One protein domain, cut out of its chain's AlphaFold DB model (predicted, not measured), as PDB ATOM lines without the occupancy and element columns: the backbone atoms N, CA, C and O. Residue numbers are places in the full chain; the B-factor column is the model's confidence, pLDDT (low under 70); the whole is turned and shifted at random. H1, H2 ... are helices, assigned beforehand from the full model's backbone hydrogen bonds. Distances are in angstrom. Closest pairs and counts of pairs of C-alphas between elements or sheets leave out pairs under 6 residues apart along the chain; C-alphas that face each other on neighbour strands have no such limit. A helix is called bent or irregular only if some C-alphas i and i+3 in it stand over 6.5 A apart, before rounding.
ATOM      1  N   GLY A 180     -45.407 -76.799 -18.055       66.25
ATOM      2  CA  GLY A 180     -45.828 -76.665 -16.655       66.25
ATOM      3  C   GLY A 180     -46.083 -75.205 -16.279       66.25
ATOM      4  O   GLY A 180     -45.198 -74.358 -16.391       66.25
ATOM      5  N   VAL A 181     -47.306 -74.870 -15.861       78.94
ATOM      6  CA  VAL A 181     -47.678 -73.475 -15.568       78.94
ATOM      7  C   VAL A 181     -46.989 -73.001 -14.286       78.94
ATOM      8  O   VAL A 181     -46.466 -71.886 -14.238       78.94
ATOM      9  N   ALA A 182     -46.930 -73.847 -13.255       78.06
ATOM     10  CA  ALA A 182     -46.227 -73.543 -12.015       78.06
ATOM     11  C   ALA A 182     -44.712 -73.458 -12.225       78.06
ATOM     12  O   ALA A 182     -44.078 -72.591 -11.628       78.06
ATOM     13  N   THR A 183     -44.113 -74.308 -13.066       80.31
ATOM     14  CA  THR A 183     -42.661 -74.253 -13.323       80.31
ATOM     15  C   THR A 183     -42.251 -72.984 -14.070       80.31
ATOM     16  O   THR A 183     -41.250 -72.365 -13.699       80.31
ATOM     17  N   VAL A 184     -43.045 -72.530 -15.048       84.12
ATOM     18  CA  VAL A 184     -42.833 -71.247 -15.740       84.12
ATOM     19  C   VAL A 184     -42.980 -70.069 -14.771       84.12
ATOM     20  O   VAL A 184     -42.088 -69.224 -14.709       84.12
ATOM     21  N   LEU A 185     -44.039 -70.036 -13.953       83.56
ATOM     22  CA  LEU A 185     -44.238 -68.972 -12.959       83.56
ATOM     23  C   LEU A 185     -43.157 -68.984 -11.863       83.56
ATOM     24  O   LEU A 185     -42.732 -67.923 -11.411       83.56
ATOM     25  N   LEU A 186     -42.652 -70.157 -11.466       82.81
ATOM     26  CA  LEU A 186     -41.531 -70.270 -10.529       82.81
ATOM     27  C   LEU A 186     -40.217 -69.760 -11.148       82.81
ATOM     28  O   LEU A 186     -39.433 -69.119 -10.450       82.81
ATOM     29  N   ARG A 187     -39.978 -69.977 -12.448       83.44
ATOM     30  CA  ARG A 187     -38.839 -69.374 -13.163       83.44
ATOM     31  C   ARG A 187     -38.976 -67.855 -13.277       83.44
ATOM     32  O   ARG A 187     -38.004 -67.158 -12.993       83.44
ATOM     33  N   GLU A 188     -40.168 -67.345 -13.607       85.00
ATOM     34  CA  GLU A 188     -40.471 -65.902 -13.606       85.00
ATOM     35  C   GLU A 188     -40.180 -65.291 -12.222       85.00
ATOM     36  O   GLU A 188     -39.484 -64.283 -12.116       85.00
ATOM     37  N   TYR A 189     -40.610 -65.964 -11.147       83.50
ATOM     38  CA  TYR A 189     -40.330 -65.568  -9.766       83.50
ATOM     39  C   TYR A 189     -38.838 -65.546  -9.421       83.50
ATOM     40  O   TYR A 189     -38.367 -64.578  -8.824       83.50
ATOM     41  N   VAL A 190     -38.084 -66.592  -9.781       85.00
ATOM     42  CA  VAL A 190     -36.640 -66.665  -9.505       85.00
ATOM     43  C   VAL A 190     -35.895 -65.558 -10.248       85.00
ATOM     44  O   VAL A 190     -35.121 -64.846  -9.613       85.00
ATOM     45  N   ALA A 191     -36.188 -65.344 -11.534       83.75
ATOM     46  CA  ALA A 191     -35.595 -64.265 -12.320       83.75
ATOM     47  C   ALA A 191     -35.951 -62.880 -11.750       83.75
ATOM     48  O   ALA A 191     -35.074 -62.033 -11.575       83.75
ATOM     49  N   HIS A 192     -37.217 -62.657 -11.372       82.06
ATOM     50  CA  HIS A 192     -37.651 -61.412 -10.737       82.06
ATOM     51  C   HIS A 192     -36.934 -61.170  -9.401       82.06
ATOM     52  O   HIS A 192     -36.428 -60.076  -9.163       82.06
ATOM     53  N   LYS A 193     -36.810 -62.198  -8.552       80.00
ATOM     54  CA  LYS A 193     -36.095 -62.098  -7.273       80.00
ATOM     55  C   LYS A 193     -34.586 -61.983  -7.426       80.00
ATOM     56  O   LYS A 193     -33.967 -61.375  -6.563       80.00
ATOM     57  N   GLN A 194     -33.986 -62.511  -8.490       80.00
ATOM     58  CA  GLN A 194     -32.583 -62.249  -8.819       80.00
ATOM     59  C   GLN A 194     -32.368 -60.817  -9.296       80.00
ATOM     60  O   GLN A 194     -31.368 -60.225  -8.915       80.00
ATOM     61  N   LEU A 195     -33.297 -60.246 -10.069       78.44
ATOM     62  CA  LEU A 195     -33.264 -58.835 -10.464       78.44
ATOM     63  C   LEU A 195     -33.451 -57.907  -9.257       78.44
ATOM     64  O   LEU A 195     -32.653 -56.993  -9.076       78.44
ATOM     65  N   GLU A 196     -34.417 -58.185  -8.379       72.19
ATOM     66  CA  GLU A 196     -34.607 -57.473  -7.103       72.19
ATOM     67  C   GLU A 196     -33.355 -57.612  -6.208       72.19
ATOM     68  O   GLU A 196     -32.827 -56.631  -5.687       72.19
ATOM     69  N   ALA A 197     -32.786 -58.820  -6.133       66.50
ATOM     70  CA  ALA A 197     -31.503 -59.114  -5.491       66.50
ATOM     71  C   ALA A 197     -30.262 -58.750  -6.342       66.50
ATOM     72  O   ALA A 197     -29.134 -59.036  -5.932       66.50
ATOM     73  N   ALA A 198     -30.416 -58.030  -7.454       65.88
ATOM     74  CA  ALA A 198     -29.331 -57.360  -8.176       65.88
ATOM     75  C   ALA A 198     -29.434 -55.842  -7.979       65.88
ATOM     76  O   ALA A 198     -28.445 -55.196  -7.638       65.88
ATOM     77  N   SER A 199     -30.644 -55.281  -8.034       66.94
ATOM     78  CA  SER A 199     -30.921 -53.895  -7.669       66.94
ATOM     79  C   SER A 199     -30.651 -53.660  -6.179       66.94
ATOM     80  O   SER A 199     -31.452 -54.008  -5.322       66.94
ATOM     81  N   GLN A 200     -29.520 -53.045  -5.836       67.56
ATOM     82  CA  GLN A 200     -29.248 -52.524  -4.482       67.56
ATOM     83  C   GLN A 200     -29.977 -51.193  -4.216       67.56
ATOM     84  O   GLN A 200     -29.501 -50.355  -3.456       67.56
ATOM     85  N   VAL A 201     -31.088 -50.940  -4.915       72.12
ATOM     86  CA  VAL A 201     -31.694 -49.607  -5.023       72.12
ATOM     87  C   VAL A 201     -32.316 -49.181  -3.698       72.12
ATOM     88  O   VAL A 201     -32.090 -48.050  -3.280       72.12
ATOM     89  N   ASP A 202     -33.002 -50.078  -2.992       69.25
ATOM     90  CA  ASP A 202     -33.654 -49.760  -1.715       69.25
ATOM     91  C   ASP A 202     -32.643 -49.671  -0.556       69.25
ATOM     92  O   ASP A 202     -32.737 -48.786   0.305       69.25
ATOM     93  N   GLU A 203     -31.618 -50.529  -0.539       77.38
ATOM     94  CA  GLU A 203     -30.538 -50.466   0.453       77.38
ATOM     95  C   GLU A 203     -29.652 -49.226   0.243       77.38
ATOM     96  O   GLU A 203     -29.296 -48.540   1.204       77.38
ATOM     97  N   PHE A 204     -29.361 -48.869  -1.010       75.94
ATOM     98  CA  PHE A 204     -28.647 -47.639  -1.352       75.94
ATOM     99  C   PHE A 204     -29.494 -46.388  -1.085       75.94
ATOM    100  O   PHE A 204     -28.990 -45.417  -0.519       75.94
ATOM    101  N   ALA A 205     -30.789 -46.398  -1.419       69.81
ATOM    102  CA  ALA A 205     -31.688 -45.280  -1.153       69.81
ATOM    103  C   ALA A 205     -31.850 -45.027   0.353       69.81
ATOM    104  O   ALA A 205     -31.788 -43.875   0.785       69.81
ATOM    105  N   SER A 206     -31.995 -46.076   1.170       71.56
ATOM    106  CA  SER A 206     -32.052 -45.940   2.634       71.56
ATOM    107  C   SER A 206     -30.722 -45.457   3.226       71.56
ATOM    108  O   SER A 206     -30.730 -44.545   4.057       71.56
ATOM    109  N   PHE A 207     -29.582 -45.956   2.732       80.38
ATOM    110  CA  PHE A 207     -28.252 -45.460   3.097       80.38
ATOM    111  C   PHE A 207     -28.082 -43.959   2.797       80.38
ATOM    112  O   PHE A 207     -27.737 -43.180   3.691       80.38
ATOM    113  N   MET A 208     -28.380 -43.541   1.560       75.38
ATOM    114  CA  MET A 208     -28.261 -42.153   1.100       75.38
ATOM    115  C   MET A 208     -29.246 -41.217   1.808       75.38
ATOM    116  O   MET A 208     -28.864 -40.120   2.213       75.38
ATOM    117  N   THR A 209     -30.489 -41.656   2.027       71.69
ATOM    118  CA  THR A 209     -31.483 -40.901   2.808       71.69
ATOM    119  C   THR A 209     -30.995 -40.697   4.241       71.69
ATOM    120  O   THR A 209     -31.097 -39.592   4.776       71.69
ATOM    121  N   GLY A 210     -30.388 -41.725   4.842       67.31
ATOM    122  CA  GLY A 210     -29.753 -41.619   6.151       67.31
ATOM    123  C   GLY A 210     -28.638 -40.569   6.187       67.31
ATOM    124  O   GLY A 210     -28.654 -39.699   7.057       67.31
ATOM    125  N   LEU A 211     -27.735 -40.561   5.196       71.56
ATOM    126  CA  LEU A 211     -26.660 -39.561   5.103       71.56
ATOM    127  C   LEU A 211     -27.196 -38.128   4.960       71.56
ATOM    128  O   LEU A 211     -26.685 -37.214   5.610       71.56
ATOM    129  N   VAL A 212     -28.245 -37.926   4.155       71.75
ATOM    130  CA  VAL A 212     -28.907 -36.619   4.008       71.75
ATOM    131  C   VAL A 212     -29.516 -36.160   5.336       71.75
ATOM    132  O   VAL A 212     -29.355 -34.997   5.708       71.75
ATOM    133  N   LEU A 213     -30.154 -37.060   6.088       67.56
ATOM    134  CA  LEU A 213     -30.735 -36.756   7.399       67.56
ATOM    135  C   LEU A 213     -29.667 -36.459   8.466       67.56
ATOM    136  O   LEU A 213     -29.840 -35.515   9.238       67.56
ATOM    137  N   ILE A 214     -28.534 -37.174   8.463       76.38
ATOM    138  CA  ILE A 214     -27.368 -36.848   9.303       76.38
ATOM    139  C   ILE A 214     -26.847 -35.448   8.962       76.38
ATOM    140  O   ILE A 214     -26.618 -34.647   9.869       76.38
ATOM    141  N   GLY A 215     -26.693 -35.121   7.676       71.06
ATOM    142  CA  GLY A 215     -26.254 -33.796   7.230       71.06
ATOM    143  C   GLY A 215     -27.226 -32.679   7.629       71.06
ATOM    144  O   GLY A 215     -26.800 -31.632   8.124       71.06
ATOM    145  N   ALA A 216     -28.532 -32.911   7.483       69.19
ATOM    146  CA  ALA A 216     -29.579 -31.971   7.879       69.19
ATOM    147  C   ALA A 216     -29.617 -31.756   9.403       69.19
ATOM    148  O   ALA A 216     -29.615 -30.616   9.861       69.19
ATOM    149  N   GLY A 217     -29.584 -32.831  10.194       68.62
ATOM    150  CA  GLY A 217     -29.564 -32.751  11.656       68.62
ATOM    151  C   GLY A 217     -28.286 -32.108  12.203       68.62
ATOM    152  O   GLY A 217     -28.357 -31.235  13.066       68.62
ATOM    153  N   SER A 218     -27.125 -32.452  11.639       70.94
ATOM    154  CA  SER A 218     -25.829 -31.882  12.041       70.94
ATOM    155  C   SER A 218     -25.716 -30.398  11.690       70.94
ATOM    156  O   SER A 218     -25.200 -29.614  12.482       70.94
ATOM    157  N   SER A 219     -26.225 -29.976  10.527       70.50
ATOM    158  CA  SER A 219     -26.257 -28.552  10.163       70.50
ATOM    159  C   SER A 219     -27.245 -27.761  11.026       70.50
ATOM    160  O   SER A 219     -26.886 -26.685  11.495       70.50
ATOM    161  N   LEU A 220     -28.420 -28.314  11.344       69.81
ATOM    162  CA  LEU A 220     -29.324 -27.753  12.359       69.81
ATOM    163  C   LEU A 220     -28.651 -27.594  13.730       69.81
ATOM    164  O   LEU A 220     -28.889 -26.597  14.403       69.81
ATOM    165  N   PHE A 221     -27.796 -28.537  14.132       71.69
ATOM    166  CA  PHE A 221     -27.068 -28.474  15.402       71.69
ATOM    167  C   PHE A 221     -25.948 -27.418  15.402       71.69
ATOM    168  O   PHE A 221     -25.759 -26.722  16.396       71.69
ATOM    169  N   ILE A 222     -25.215 -27.269  14.293       77.50
ATOM    170  CA  ILE A 222     -24.137 -26.271  14.155       77.50
ATOM    171  C   ILE A 222     -24.702 -24.843  14.081       77.50
ATOM    172  O   ILE A 222     -24.139 -23.928  14.675       77.50
ATOM    173  N   TRP A 223     -25.816 -24.651  13.373       81.12
ATOM    174  CA  TRP A 223     -26.449 -23.344  13.153       81.12
ATOM    175  C   TRP A 223     -27.659 -23.115  14.071       81.12
ATOM    176  O   TRP A 223     -28.579 -22.382  13.714       81.12
ATOM    177  N   LEU A 224     -27.680 -23.754  15.246       77.69
ATOM    178  CA  LEU A 224     -28.873 -23.876  16.086       77.69
ATOM    179  C   LEU A 224     -29.483 -22.525  16.488       77.69
ATOM    180  O   LEU A 224     -30.697 -22.368  16.396       77.69
ATOM    181  N   ASP A 225     -28.667 -21.542  16.879       77.69
ATOM    182  CA  ASP A 225     -29.140 -20.202  17.264       77.69
ATOM    183  C   ASP A 225     -29.701 -19.415  16.064       77.69
ATOM    184  O   ASP A 225     -30.768 -18.800  16.147       77.69
ATOM    185  N   ASP A 226     -29.014 -19.486  14.920       80.25
ATOM    186  CA  ASP A 226     -29.403 -18.840  13.659       80.25
ATOM    187  C   ASP A 226     -30.717 -19.430  13.115       80.25
ATOM    188  O   ASP A 226     -31.611 -18.693  12.699       80.25
ATOM    189  N   VAL A 227     -30.870 -20.758  13.152       71.38
ATOM    190  CA  VAL A 227     -32.092 -21.432  12.688       71.38
ATOM    191  C   VAL A 227     -33.228 -21.265  13.694       71.38
ATOM    192  O   VAL A 227     -34.345 -20.973  13.278       71.38
ATOM    193  N   THR A 228     -32.971 -21.371  15.002       73.94
ATOM    194  CA  THR A 228     -34.006 -21.142  16.027       73.94
ATOM    195  C   THR A 228     -34.554 -19.724  15.923       73.94
ATOM    196  O   THR A 228     -35.767 -19.550  15.872       73.94
ATOM    197  N   SER A 229     -33.692 -18.705  15.846       73.12
ATOM    198  CA  SER A 229     -34.133 -17.307  15.739       73.12
ATOM    199  C   SER A 229     -34.888 -17.023  14.435       73.12
ATOM    200  O   SER A 229     -35.915 -16.340  14.462       73.12
ATOM    201  N   LEU A 230     -34.451 -17.600  13.309       73.88
ATOM    202  CA  LEU A 230     -35.152 -17.499  12.030       73.88
ATOM    203  C   LEU A 230     -36.537 -18.167  12.079       73.88
ATOM    204  O   LEU A 230     -37.526 -17.547  11.687       73.88
ATOM    205  N   MET A 231     -36.633 -19.393  12.598       69.50
ATOM    206  CA  MET A 231     -37.890 -20.145  12.671       69.50
ATOM    207  C   MET A 231     -38.866 -19.521  13.680       69.50
ATOM    208  O   MET A 231     -40.033 -19.322  13.348       69.50
ATOM    209  N   ALA A 232     -38.377 -19.105  14.855       72.69
ATOM    210  CA  ALA A 232     -39.156 -18.393  15.872       72.69
ATOM    211  C   ALA A 232     -39.754 -17.075  15.348       72.69
ATOM    212  O   ALA A 232     -40.845 -16.683  15.761       72.69
ATOM    213  N   SER A 233     -39.063 -16.397  14.420       69.69
ATOM    214  CA  SER A 233     -39.558 -15.155  13.806       69.69
ATOM    215  C   SER A 233     -40.765 -15.364  12.881       69.69
ATOM    216  O   SER A 233     -41.568 -14.446  12.718       69.69
ATOM    217  N   GLY A 234     -40.905 -16.562  12.296       67.19
ATOM    218  CA  GLY A 234     -42.033 -16.938  11.439       67.19
ATOM    219  C   GLY A 234     -43.131 -17.724  12.162       67.19
ATOM    220  O   GLY A 234     -44.294 -17.640  11.772       67.19
ATOM    221  N   ASN A 235     -42.787 -18.474  13.211       64.12
ATOM    222  CA  ASN A 235     -43.737 -19.217  14.032       64.12
ATOM    223  C   ASN A 235     -43.231 -19.336  15.487       64.12
ATOM    224  O   ASN A 235     -42.230 -20.019  15.721       64.12
ATOM    225  N   PRO A 236     -43.925 -18.750  16.484       63.72
ATOM    226  CA  PRO A 236     -43.478 -18.757  17.877       63.72
ATOM    227  C   PRO A 236     -43.488 -20.143  18.548       63.72
ATOM    228  O   PRO A 236     -42.961 -20.259  19.652       63.72
ATOM    229  N   SER A 237     -44.034 -21.197  17.917       62.06
ATOM    230  CA  SER A 237     -43.878 -22.573  18.424       62.06
ATOM    231  C   SER A 237     -42.440 -23.100  18.308       62.06
ATOM    232  O   SER A 237     -42.065 -24.035  19.018       62.06
ATOM    233  N   TRP A 238     -41.605 -22.485  17.460       62.31
ATOM    234  CA  TRP A 238     -40.195 -22.844  17.328       62.31
ATOM    235  C   TRP A 238     -39.362 -22.236  18.455       62.31
ATOM    236  O   TRP A 238     -38.867 -21.115  18.378       62.31
ATOM    237  N   SER A 239     -39.187 -23.020  19.513       74.69
ATOM    238  CA  SER A 239     -38.270 -22.737  20.611       74.69
ATOM    239  C   SER A 239     -36.883 -23.350  20.367       74.69
ATOM    240  O   SER A 239     -36.677 -24.202  19.496       74.69
ATOM    241  N   TYR A 240     -35.914 -22.969  21.198       72.31
ATOM    242  CA  TYR A 240     -34.602 -23.623  21.229       72.31
ATOM    243  C   TYR A 240     -34.728 -25.134  21.491       72.31
ATOM    244  O   TYR A 240     -34.059 -25.942  20.849       72.31
ATOM    245  N   GLY A 241     -35.656 -25.531  22.372       65.31
ATOM    246  CA  GLY A 241     -35.925 -26.933  22.691       65.31
ATOM    247  C   GLY A 241     -36.482 -27.733  21.510       65.31
ATOM    248  O   GLY A 241     -36.037 -28.857  21.279       65.31
ATOM    249  N   THR A 242     -37.398 -27.164  20.719       66.06
ATOM    250  CA  THR A 242     -37.947 -27.848  19.534       66.06
ATOM    251  C   THR A 242     -36.909 -27.957  18.418       66.06
ATOM    252  O   THR A 242     -36.778 -29.027  17.829       66.06
ATOM    253  N   THR A 243     -36.105 -26.914  18.179       68.31
ATOM    254  CA  THR A 243     -35.030 -26.947  17.167       68.31
ATOM    255  C   THR A 243     -33.942 -27.960  17.536       68.31
ATOM    256  O   THR A 243     -33.525 -28.760  16.699       68.31
ATOM    257  N   TYR A 244     -33.543 -28.004  18.813       68.19
ATOM    258  CA  TYR A 244     -32.591 -28.987  19.342       68.19
ATOM    259  C   TYR A 244     -33.125 -30.423  19.232       68.19
ATOM    260  O   TYR A 244     -32.410 -31.331  18.809       68.19
ATOM    261  N   THR A 245     -34.407 -30.630  19.547       67.12
ATOM    262  CA  THR A 245     -35.061 -31.941  19.420       67.12
ATOM    263  C   THR A 245     -35.145 -32.377  17.955       67.12
ATOM    264  O   THR A 245     -34.819 -33.520  17.644       67.12
ATOM    265  N   ALA A 246     -35.484 -31.471  17.032       65.81
ATOM    266  CA  ALA A 246     -35.483 -31.750  15.596       65.81
ATOM    267  C   ALA A 246     -34.083 -32.136  15.080       65.81
ATOM    268  O   ALA A 246     -33.956 -33.112  14.341       65.81
ATOM    269  N   ALA A 247     -33.026 -31.440  15.518       70.25
ATOM    270  CA  ALA A 247     -31.641 -31.768  15.172       70.25
ATOM    271  C   ALA A 247     -31.252 -33.196  15.609       70.25
ATOM    272  O   ALA A 247     -30.661 -33.946  14.825       70.25
ATOM    273  N   TRP A 248     -31.647 -33.606  16.820       67.56
ATOM    274  CA  TRP A 248     -31.426 -34.964  17.330       67.56
ATOM    275  C   TRP A 248     -32.265 -36.027  16.621       67.56
ATOM    276  O   TRP A 248     -31.739 -37.095  16.319       67.56
ATOM    277  N   VAL A 249     -33.537 -35.752  16.318       70.31
ATOM    278  CA  VAL A 249     -34.411 -36.690  15.591       70.31
ATOM    279  C   VAL A 249     -33.900 -36.925  14.169       70.31
ATOM    280  O   VAL A 249     -33.827 -38.073  13.735       70.31
ATOM    281  N   LEU A 250     -33.476 -35.871  13.464       70.69
ATOM    282  CA  LEU A 250     -32.895 -35.985  12.122       70.69
ATOM    283  C   LEU A 250     -31.551 -36.722  12.145       70.69
ATOM    284  O   LEU A 250     -31.359 -37.661  11.376       70.69
ATOM    285  N   THR A 251     -30.649 -36.365  13.063       69.94
ATOM    286  CA  THR A 251     -29.340 -37.031  13.178       69.94
ATOM    287  C   THR A 251     -29.488 -38.497  13.586       69.94
ATOM    288  O   THR A 251     -28.903 -39.375  12.958       69.94
ATOM    289  N   GLY A 252     -30.300 -38.786  14.606       68.56
ATOM    290  CA  GLY A 252     -30.530 -40.138  15.114       68.56
ATOM    291  C   GLY A 252     -31.270 -41.031  14.116       68.56
ATOM    292  O   GLY A 252     -30.831 -42.148  13.853       68.56
ATOM    293  N   GLY A 253     -32.346 -40.525  13.503       70.62
ATOM    294  CA  GLY A 253     -33.058 -41.227  12.430       70.62
ATOM    295  C   GLY A 253     -32.173 -41.457  11.203       70.62
ATOM    296  O   GLY A 253     -32.205 -42.537  10.615       70.62
ATOM    297  N   GLY A 254     -31.322 -40.482  10.872       72.19
ATOM    298  CA  GLY A 254     -30.316 -40.601   9.824       72.19
ATOM    299  C   GLY A 254     -29.297 -41.707  10.098       72.19
ATOM    300  O   GLY A 254     -29.107 -42.566   9.244       72.19
ATOM    301  N   ILE A 255     -28.720 -41.763  11.306       75.44
ATOM    302  CA  ILE A 255     -27.809 -42.846  11.726       75.44
ATOM    303  C   ILE A 255     -28.490 -44.211  11.592       75.44
ATOM    304  O   ILE A 255     -27.907 -45.121  11.006       75.44
ATOM    305  N   VAL A 256     -29.730 -44.357  12.074       75.00
ATOM    306  CA  VAL A 256     -30.477 -45.620  11.952       75.00
ATOM    307  C   VAL A 256     -30.631 -46.016  10.480       75.00
ATOM    308  O   VAL A 256     -30.237 -47.121  10.114       75.00
ATOM    309  N   LEU A 257     -31.106 -45.117   9.614       73.31
ATOM    310  CA  LEU A 257     -31.281 -45.400   8.184       73.31
ATOM    311  C   LEU A 257     -29.958 -45.717   7.468       73.31
ATOM    312  O   LEU A 257     -29.896 -46.683   6.709       73.31
ATOM    313  N   THR A 258     -28.879 -44.988   7.770       76.38
ATOM    314  CA  THR A 258     -27.536 -45.280   7.248       76.38
ATOM    315  C   THR A 258     -27.044 -46.655   7.698       76.38
ATOM    316  O   THR A 258     -26.513 -47.396   6.876       76.38
ATOM    317  N   THR A 259     -27.243 -47.043   8.965       77.69
ATOM    318  CA  THR A 259     -26.839 -48.379   9.446       77.69
ATOM    319  C   THR A 259     -27.670 -49.510   8.839       77.69
ATOM    320  O   THR A 259     -27.108 -50.553   8.518       77.69
ATOM    321  N   VAL A 260     -28.974 -49.303   8.616       77.19
ATOM    322  CA  VAL A 260     -29.852 -50.280   7.951       77.19
ATOM    323  C   VAL A 260     -29.444 -50.469   6.490       77.19
ATOM    324  O   VAL A 260     -29.230 -51.606   6.071       77.19
ATOM    325  N   GLY A 261     -29.260 -49.379   5.738       76.12
ATOM    326  CA  GLY A 261     -28.810 -49.443   4.346       76.12
ATOM    327  C   GLY A 261     -27.418 -50.065   4.213       76.12
ATOM    328  O   GLY A 261     -27.221 -50.978   3.418       76.12
ATOM    329  N   LEU A 262     -26.461 -49.667   5.060       81.25
ATOM    330  CA  LEU A 262     -25.109 -50.235   5.059       81.25
ATOM    331  C   LEU A 262     -25.093 -51.722   5.449       81.25
ATOM    332  O   LEU A 262     -24.313 -52.484   4.886       81.25
ATOM    333  N   HIS A 263     -25.966 -52.163   6.361       78.31
ATOM    334  CA  HIS A 263     -26.119 -53.588   6.663       78.31
ATOM    335  C   HIS A 263     -26.703 -54.357   5.469       78.31
ATOM    336  O   HIS A 263     -26.179 -55.412   5.121       78.31
ATOM    337  N   GLY A 264     -27.723 -53.809   4.800       77.44
ATOM    338  CA  GLY A 264     -28.300 -54.394   3.585       77.44
ATOM    339  C   GLY A 264     -27.290 -54.530   2.439       77.44
ATOM    340  O   GLY A 264     -27.232 -55.574   1.796       77.44
ATOM    341  N   LEU A 265     -26.428 -53.527   2.247       80.75
ATOM    342  CA  LEU A 265     -25.333 -53.556   1.269       80.75
ATOM    343  C   LEU A 265     -24.202 -54.537   1.643       80.75
ATOM    344  O   LEU A 265     -23.506 -55.032   0.758       80.75
ATOM    345  N   ALA A 266     -23.995 -54.809   2.937       80.25
ATOM    346  CA  ALA A 266     -22.911 -55.663   3.432       80.25
ATOM    347  C   ALA A 266     -23.272 -57.157   3.534       80.25
ATOM    348  O   ALA A 266     -22.370 -57.995   3.596       80.25
ATOM    349  N   VAL A 267     -24.559 -57.514   3.584       78.88
ATOM    350  CA  VAL A 267     -24.987 -58.920   3.644       78.88
ATOM    351  C   VAL A 267     -24.852 -59.559   2.252       78.88
ATOM    352  O   VAL A 267     -25.498 -59.098   1.310       78.88
ATOM    353  N   PRO A 268     -24.056 -60.636   2.088       66.38
ATOM    354  CA  PRO A 268     -23.950 -61.328   0.809       66.38
ATOM    355  C   PRO A 268     -25.312 -61.914   0.434       66.38
ATOM    356  O   PRO A 268     -25.914 -62.670   1.202       66.38
ATOM    357  N   ARG A 269     -25.814 -61.535  -0.742       63.78
ATOM    358  CA  ARG A 269     -27.169 -61.893  -1.165       63.78
ATOM    359  C   ARG A 269     -27.268 -63.405  -1.433       63.78
ATOM    360  O   ARG A 269     -26.380 -63.968  -2.075       63.78
ATOM    361  N   PRO A 270     -28.320 -64.087  -0.943       64.62
ATOM    362  CA  PRO A 270     -28.493 -65.515  -1.177       64.62
ATOM    363  C   PRO A 270     -28.746 -65.768  -2.665       64.62
ATOM    364  O   PRO A 270     -29.583 -65.106  -3.277       64.62
ATOM    365  N   ALA A 271     -28.058 -66.753  -3.242       70.44
ATOM    366  CA  ALA A 271     -28.333 -67.202  -4.601       70.44
ATOM    367  C   ALA A 271     -29.741 -67.820  -4.651       70.44
ATOM    368  O   ALA A 271     -29.940 -68.956  -4.223       70.44
ATOM    369  N   VAL A 272     -30.722 -67.056  -5.143       71.62
ATOM    370  CA  VAL A 272     -32.142 -67.450  -5.152       71.62
ATOM    371  C   VAL A 272     -32.348 -68.750  -5.937       71.62
ATOM    372  O   VAL A 272     -33.056 -69.637  -5.471       71.62
ATOM    373  N   GLU A 273     -31.642 -68.921  -7.058       72.69
ATOM    374  CA  GLU A 273     -31.566 -70.191  -7.792       72.69
ATOM    375  C   GLU A 273     -31.173 -71.376  -6.905       72.69
ATOM    376  O   GLU A 273     -31.802 -72.426  -6.984       72.69
ATOM    377  N   ALA A 274     -30.172 -71.229  -6.032       76.75
ATOM    378  CA  ALA A 274     -29.693 -72.329  -5.195       76.75
ATOM    379  C   ALA A 274     -30.749 -72.797  -4.179       76.75
ATOM    380  O   ALA A 274     -30.754 -73.972  -3.819       76.75
ATOM    381  N   ALA A 275     -31.665 -71.913  -3.765       76.00
ATOM    382  CA  ALA A 275     -32.775 -72.254  -2.874       76.00
ATOM    383  C   ALA A 275     -33.882 -73.076  -3.563       76.00
ATOM    384  O   ALA A 275     -34.575 -73.833  -2.890       76.00
ATOM    385  N   TYR A 276     -34.034 -72.962  -4.889       80.38
ATOM    386  CA  TYR A 276     -35.063 -73.673  -5.669       80.38
ATOM    387  C   TYR A 276     -34.490 -74.704  -6.656       80.38
ATOM    388  O   TYR A 276     -35.240 -75.410  -7.332       80.38
ATOM    389  N   ALA A 277     -33.163 -74.844  -6.711       78.19
ATOM    390  CA  ALA A 277     -32.462 -75.758  -7.606       78.19
ATOM    391  C   ALA A 277     -32.869 -77.225  -7.411       78.19
ATOM    392  O   ALA A 277     -32.815 -77.987  -8.369       78.19
ATOM    393  N   GLU A 278     -33.261 -77.637  -6.204       80.81
ATOM    394  CA  GLU A 278     -33.736 -79.002  -5.943       80.81
ATOM    395  C   GLU A 278     -35.064 -79.286  -6.662       80.81
ATOM    396  O   GLU A 278     -35.180 -80.290  -7.358       80.81
ATOM    397  N   VAL A 279     -36.016 -78.347  -6.604       79.06
ATOM    398  CA  VAL A 279     -37.314 -78.439  -7.297       79.06
ATOM    399  C   VAL A 279     -37.139 -78.382  -8.816       79.06
ATOM    400  O   VAL A 279     -37.736 -79.175  -9.539       79.06
TER     401      VAL A 279
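What this domain is: This is residues 180 to 279 of the 388 residues of the protein "Hypothetical membrane protein" of Spirochaeta thermophila (strain ATCC 49972 / DSM 6192 / RI 19.B1) (UniProt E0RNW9). A long, thin rod of helices runs out and folds back: H1 and H2 lead out end to end along the long axis, H3 crosses the far end, and H4 and H5 return. H4 packs side by side on H2, and the short H5 comes back beside H1. The printed part has 100 residues with five named helices, H1 to H5 in chain order, and no named strand; its class is all helix. It is extended, with a radius of gyration of the C-alphas of 21.9 A and spans of 69 by 25 by 15 A.

Where its parts are: H1 is residues 181 to 196, 22.3 A long, beginning at C-alpha 181 (-47.678, -73.475, -15.568). H2 is residues 201 to 222, 31.1 A. H3 is residues 224 to 234, 15.6 A, beginning at C-alpha 224 (-28.873, -23.876, 16.086). H4, the longest, is residues 240 to 266, 38.5 A. H5 is residues 272 to 279, 12.3 A, ending at C-alpha 279 (-37.314, -78.439, -7.297); it is irregular, with C-alphas 275 and 278 7.5 A apart.

How they stand to each other: H1 touches H5 with residues 190 to 194 alone, closest at the C-alphas of Val 190 and Val 272, 6.3 A, at a shallow tilt of 19 degrees, opposite ways. H2 touches H4, closest at the C-alphas of Gly 210 and Gly 254, 3.9 A, at a shallow tilt of 27 degrees, opposite ways. H2 and H3 are close but not clearly touching, about perpendicular at 89 degrees. H4 touches H3 with residues 240 to 244 alone, closest at the C-alphas of Thr 228 and Tyr 240, 5.8 A, at a steep tilt of 63 degrees. H1 and H4 are apart, as are H2 and H5. Each O i to N i+4 pair is within hydrogen-bond range in H1, H2 and H4, but 6 of 7 in H3 and 1 of 4 in H5, where 3 of 5 O i to N i+3 pairs are.

The domain as a whole: The C-alphas farthest apart, of Gly 180 and Ser 233, are 68.9 A apart. The printed part has no cut, and its four links between helices are tight. Mean pLDDT of the printed part is 73.6; 31 residues are under 70, among them 197 to 200, 233 to 238, 241 to 246 and 268 to 270.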